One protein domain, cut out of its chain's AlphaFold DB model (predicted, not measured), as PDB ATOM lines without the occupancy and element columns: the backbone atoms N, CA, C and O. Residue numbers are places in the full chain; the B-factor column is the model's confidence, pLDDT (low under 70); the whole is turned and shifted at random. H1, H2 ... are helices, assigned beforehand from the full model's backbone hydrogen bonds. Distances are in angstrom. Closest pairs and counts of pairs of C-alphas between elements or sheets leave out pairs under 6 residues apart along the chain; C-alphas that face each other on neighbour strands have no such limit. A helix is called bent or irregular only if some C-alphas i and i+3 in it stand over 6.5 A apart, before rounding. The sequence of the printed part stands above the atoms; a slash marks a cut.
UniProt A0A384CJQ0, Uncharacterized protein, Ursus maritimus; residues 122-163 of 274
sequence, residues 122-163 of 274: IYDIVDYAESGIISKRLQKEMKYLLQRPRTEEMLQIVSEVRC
ATOM      1  N   ILE A 122     527.870 304.882 550.980       81.50
ATOM      2  CA  ILE A 122     527.853 306.241 550.435       81.50
ATOM      3  C   ILE A 122     527.532 306.247 548.937       81.50
ATOM      4  O   ILE A 122     526.875 307.173 548.485       81.50
ATOM      5  N   TYR A 123     527.939 305.211 548.199       83.94
ATOM      6  CA  TYR A 123     527.622 305.081 546.779       83.94
ATOM      7  C   TYR A 123     526.129 304.836 546.579       83.94
ATOM      8  O   TYR A 123     525.502 305.617 545.886       83.94
ATOM      9  N   ASP A 124     525.530 303.887 547.303       85.31
ATOM     10  CA  ASP A 124     524.078 303.661 547.281       85.31
ATOM     11  C   ASP A 124     523.266 304.927 547.628       85.31
ATOM     12  O   ASP A 124     522.181 305.135 547.093       85.31
ATOM     13  N   ILE A 125     523.769 305.766 548.543       85.44
ATOM     14  CA  ILE A 125     523.124 307.033 548.929       85.44
ATOM     15  C   ILE A 125     523.236 308.072 547.809       85.44
ATOM     16  O   ILE A 125     522.266 308.777 547.538       85.44
ATOM     17  N   VAL A 126     524.408 308.188 547.184       85.81
ATOM     18  CA  VAL A 126     524.635 309.115 546.066       85.81
ATOM     19  C   VAL A 126     523.827 308.675 544.848       85.81
ATOM     20  O   VAL A 126     523.093 309.486 544.296       85.81
ATOM     21  N   ASP A 127     523.851 307.385 544.519       87.75
ATOM     22  CA  ASP A 127     523.050 306.793 543.449       87.75
ATOM     23  C   ASP A 127     521.554 307.026 543.698       87.75
ATOM     24  O   ASP A 127     520.824 307.373 542.772       87.75
ATOM     25  N   TYR A 128     521.077 306.906 544.943       89.81
ATOM     26  CA  TYR A 128     519.696 307.251 545.300       89.81
ATOM     27  C   TYR A 128     519.397 308.748 545.118       89.81
ATOM     28  O   TYR A 128     518.324 309.090 544.626       89.81
ATOM     29  N   ALA A 129     520.319 309.641 545.484       88.38
ATOM     30  CA  ALA A 129     520.138 311.082 545.309       88.38
ATOM     31  C   ALA A 129     520.103 311.500 543.827       88.38
ATOM     32  O   ALA A 129     519.394 312.441 543.479       88.38
ATOM     33  N   GLU A 130     520.845 310.798 542.966       90.06
ATOM     34  CA  GLU A 130     520.894 311.055 541.522       90.06
ATOM     35  C   GLU A 130     519.732 310.395 540.763       90.06
ATOM     36  O   GLU A 130     519.139 311.012 539.881       90.06
ATOM     37  N   SER A 131     519.392 309.144 541.096       90.44
ATOM     38  CA  SER A 131     518.421 308.327 540.345       90.44
ATOM     39  C   SER A 131     517.028 308.242 540.972       90.44
ATOM     40  O   SER A 131     516.076 307.849 540.301       90.44
ATOM     41  N   GLY A 132     516.890 308.545 542.265       88.06
ATOM     42  CA  GLY A 132     515.664 308.334 543.039       88.06
ATOM     43  C   GLY A 132     515.353 306.869 543.376       88.06
ATOM     44  O   GLY A 132     514.343 306.598 544.028       88.06
ATOM     45  N   ILE A 133     516.191 305.906 542.969       89.75
ATOM     46  CA  ILE A 133     515.941 304.470 543.165       89.75
ATOM     47  C   ILE A 133     516.661 303.973 544.418       89.75
ATOM     48  O   ILE A 133     517.879 304.082 544.548       89.75
ATOM     49  N   ILE A 134     515.907 303.403 545.361       89.06
ATOM     50  CA  ILE A 134     516.478 302.884 546.607       89.06
ATOM     51  C   ILE A 134     517.112 301.503 546.392       89.06
ATOM     52  O   ILE A 134     516.463 300.562 545.929       89.06
ATOM     53  N   SER A 135     518.389 301.353 546.757       87.75
ATOM     54  CA  SER A 135     519.058 300.051 546.714       87.75
ATOM     55  C   SER A 135     518.489 299.115 547.793       87.75
ATOM     56  O   SER A 135     518.118 299.547 548.888       87.75
ATOM     57  N   LYS A 136     518.463 297.800 547.531       87.69
ATOM     58  CA  LYS A 136     518.007 296.789 548.515       87.69
ATOM     59  C   LYS A 136     518.809 296.852 549.820       87.69
ATOM     60  O   LYS A 136     518.272 296.629 550.903       87.69
ATOM     61  N   ARG A 137     520.103 297.161 549.707       85.44
ATOM     62  CA  ARG A 137     521.005 297.332 550.846       85.44
ATOM     63  C   ARG A 137     520.645 298.585 551.639       85.44
ATOM     64  O   ARG A 137     520.460 298.489 552.847       85.44
ATOM     65  N   LEU A 138     520.481 299.725 550.969       85.19
ATOM     66  CA  LEU A 138     520.087 300.980 551.606       85.19
ATOM     67  C   LEU A 138     518.726 300.844 552.299       85.19
ATOM     68  O   LEU A 138     518.577 301.288 553.431       85.19
ATOM     69  N   GLN A 139     517.766 300.157 551.676       88.19
ATOM     70  CA  GLN A 139     516.450 299.889 552.255       88.19
ATOM     71  C   GLN A 139     516.526 299.066 553.552       88.19
ATOM     72  O   GLN A 139     515.824 299.374 554.517       88.19
ATOM     73  N   LYS A 140     517.388 298.041 553.601       86.25
ATOM     74  CA  LYS A 140     517.587 297.205 554.796       86.25
ATOM     75  C   LYS A 140     518.202 298.001 555.950       86.25
ATOM     76  O   LYS A 140     517.744 297.897 557.086       86.25
ATOM     77  N   GLU A 141     519.200 298.820 555.637       83.06
ATOM     78  CA  GLU A 141     520.001 299.556 556.619       83.06
ATOM     79  C   GLU A 141     519.405 300.927 557.003       83.06
ATOM     80  O   GLU A 141     519.841 301.558 557.970       83.06
ATOM     81  N   MET A 142     518.364 301.384 556.292       82.44
ATOM     82  CA  MET A 142     517.699 302.679 556.501       82.44
ATOM     83  C   MET A 142     517.244 302.885 557.953       82.44
ATOM     84  O   MET A 142     517.342 303.987 558.493       82.44
ATOM     85  N   LYS A 143     516.794 301.807 558.611       82.62
ATOM     86  CA  LYS A 143     516.355 301.829 560.016       82.62
ATOM     87  C   LYS A 143     517.462 302.316 560.957       82.62
ATOM     88  O   LYS A 143     517.173 303.058 561.890       82.62
ATOM     89  N   TYR A 144     518.711 301.937 560.690       76.44
ATOM     90  CA  TYR A 144     519.865 302.324 561.502       76.44
ATOM     91  C   TYR A 144     520.385 303.716 561.140       76.44
ATOM     92  O   TYR A 144     520.835 304.448 562.017       76.44
ATOM     93  N   LEU A 145     520.295 304.120 559.866       75.56
ATOM     94  CA  LEU A 145     520.741 305.447 559.424       75.56
ATOM     95  C   LEU A 145     519.881 306.593 559.968       75.56
ATOM     96  O   LEU A 145     520.414 307.667 560.246       75.56
ATOM     97  N   LEU A 146     518.573 306.369 560.110       79.19
ATOM     98  CA  LEU A 146     517.631 307.363 560.632       79.19
ATOM     99  C   LEU A 146     517.701 307.509 562.159       79.19
ATOM    100  O   LEU A 146     517.229 308.502 562.714       79.19
ATOM    101  N   GLN A 147     518.293 306.540 562.858       76.25
ATOM    102  CA  GLN A 147     518.442 306.600 564.306       76.25
ATOM    103  C   GLN A 147     519.620 307.496 564.698       76.25
ATOM    104  O   GLN A 147     520.759 307.305 564.274       76.25
ATOM    105  N   ARG A 148     519.358 308.474 565.573       71.44
ATOM    106  CA  ARG A 148     520.417 309.270 566.201       71.44
ATOM    107  C   ARG A 148     521.107 308.399 567.259       71.44
ATOM    108  O   ARG A 148     520.433 308.004 568.211       71.44
ATOM    109  N   PRO A 149     522.410 308.100 567.131       68.19
ATOM    110  CA  PRO A 149     523.080 307.207 568.067       68.19
ATOM    111  C   PRO A 149     523.139 307.854 569.456       68.19
ATOM    112  O   PRO A 149     523.585 308.995 569.593       68.19
ATOM    113  N   ARG A 150     522.647 307.138 570.475       70.12
ATOM    114  CA  ARG A 150     522.647 307.573 571.887       70.12
ATOM    115  C   ARG A 150     523.609 306.763 572.762       70.12
ATOM    116  O   ARG A 150     524.055 307.271 573.781       70.12
ATOM    117  N   THR A 151     523.936 305.540 572.353       75.31
ATOM    118  CA  THR A 151     524.811 304.592 573.057       75.31
ATOM    119  C   THR A 151     526.017 304.203 572.201       75.31
ATOM    120  O   THR A 151     525.964 304.265 570.970       75.31
ATOM    121  N   GLU A 152     527.110 303.790 572.849       71.00
ATOM    122  CA  GLU A 152     528.351 303.375 572.174       71.00
ATOM    123  C   GLU A 152     528.145 302.158 571.259       71.00
ATOM    124  O   GLU A 152     528.650 302.138 570.141       71.00
ATOM    125  N   GLU A 153     527.310 301.199 571.663       70.88
ATOM    126  CA  GLU A 153     526.970 300.026 570.843       70.88
ATOM    127  C   GLU A 153     526.246 300.417 569.544       70.88
ATOM    128  O   GLU A 153     526.533 299.885 568.473       70.88
ATOM    129  N   MET A 154     525.360 301.420 569.596       66.69
ATOM    130  CA  MET A 154     524.719 301.950 568.390       66.69
ATOM    131  C   MET A 154     525.709 302.681 567.487       66.69
ATOM    132  O   MET A 154     525.580 302.606 566.268       66.69
ATOM    133  N   LEU A 155     526.698 303.382 568.053       65.38
ATOM    134  CA  LEU A 155     527.770 303.991 567.261       65.38
ATOM    135  C   LEU A 155     528.581 302.922 566.533       65.38
ATOM    136  O   LEU A 155     528.912 303.115 565.364       65.38
ATOM    137  N   GLN A 156     528.848 301.797 567.195       65.62
ATOM    138  CA  GLN A 156     529.553 300.672 566.600       65.62
ATOM    139  C   GLN A 156     528.743 300.047 565.456       65.62
ATOM    140  O   GLN A 156     529.253 299.972 564.340       65.62
ATOM    141  N   ILE A 157     527.458 299.747 565.667       68.31
ATOM    142  CA  ILE A 157     526.566 299.217 564.619       68.31
ATOM    143  C   ILE A 157     526.452 300.196 563.443       68.31
ATOM    144  O   ILE A 157     526.623 299.808 562.292       68.31
ATOM    145  N   VAL A 158     526.232 301.490 563.699       65.56
ATOM    146  CA  VAL A 158     526.164 302.512 562.640       65.56
ATOM    147  C   VAL A 158     527.497 302.625 561.893       65.56
ATOM    148  O   VAL A 158     527.502 302.857 560.683       65.56
ATOM    149  N   SER A 159     528.629 302.457 562.581       65.25
ATOM    150  CA  SER A 159     529.950 302.456 561.947       65.25
ATOM    151  C   SER A 159     530.179 301.221 561.072       65.25
ATOM    152  O   SER A 159     530.678 301.369 559.961       65.25
ATOM    153  N   GLU A 160     529.745 300.039 561.510       67.31
ATOM    154  CA  GLU A 160     529.854 298.773 560.773       67.31
ATOM    155  C   GLU A 160     528.904 298.726 559.568       67.31
ATOM    156  O   GLU A 160     529.267 298.270 558.486       67.31
ATOM    157  N   VAL A 161     527.698 299.280 559.705       65.75
ATOM    158  CA  VAL A 161     526.742 299.427 558.600       65.75
ATOM    159  C   VAL A 161     527.283 300.390 557.539       65.75
ATOM    160  O   VAL A 161     527.246 300.100 556.341       65.75
ATOM    161  N   ARG A 162     527.866 301.520 557.963       62.59
ATOM    162  CA  ARG A 162     528.509 302.485 557.053       62.59
ATOM    163  C   ARG A 162     529.803 301.943 556.430       62.59
ATOM    164  O   ARG A 162     530.122 302.328 555.303       62.59
ATOM    165  N   CYS A 163     530.509 301.043 557.116       56.53
ATOM    166  CA  CYS A 163     531.772 300.438 556.690       56.53
ATOM    167  C   CYS A 163     531.720 298.902 556.816       56.53
ATOM    168  O   CYS A 163     532.031 298.385 557.891       56.53
TER     169      CYS A 163
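Overview. This is residues 122 to 163 of the 274 residues of an uncharacterized protein of Ursus maritimus (UniProt A0A384CJQ0). Three short helices are strung loosely along a rod, with H2 in the middle, H1 toward one end at a steep angle to it, and H3 toward the other end, folding back so that its last turn comes near the first residue of H1. The contacts between the helices are few. The printed part has 42 residues with three named helices, in the order H1, H2, H3, and no named strand; the class is all helix. It is only just loose, close to compact, with a radius of gyration of the C-alphas of 11.2 A, and the C-alphas span 34 by 16 by 14 A.

Along the chain. H1 is residues 122 to 131, 14.0 A from first to last C-alpha, and begins at C-alpha 122 (527.853, 306.241, 550.435). H2 is residues 136 to 145, 14.2 A long, with C-alpha 136 at (518.007, 296.789, 548.515). H2 is irregular: C-alphas 140 and 143 are 7.1 A apart. H3 is residues 152 to 162, 15.1 A long, and ends at C-alpha 162 (528.509, 302.485, 557.053).

Arrangement. H1 and H2 only just touch, with 3 pairs of C-alphas within 8 A; the closest C-alphas are those of Asp 124 and Leu 138, 6.5 A apart. Their tilt is steep at 67 degrees, only just short of about perpendicular, and they run opposite ways. H2 and H3 form a helical hairpin and only just touch, also with 3 pairs within 8 A, the closest C-alphas being those of Tyr 144 and Val 158 at 6.4 A. They run opposite ways at a shallow tilt of 24 degrees. H1 and H3 are close but not clearly touching; their closest C-alphas are those of Ile 122 and Arg 162, 7.6 A apart. In H1 and H3 every O i to N i+4 pair is within hydrogen-bond range; in H2, 4 of 6 are.

Size, cuts and confidence. The C-alphas of Ser 131 and Glu 152, the two farthest apart, are 33.7 A apart, while those of Ile 122 and Cys 163 are 9.4 A apart. The printed part has no cut. The link from H1 to H2 is tight, with 4 residues, and that from H2 to H3 is short, with 6. The mean pLDDT of the printed part is 78.3, and residue 149 and residues 154 to 163 are under 70.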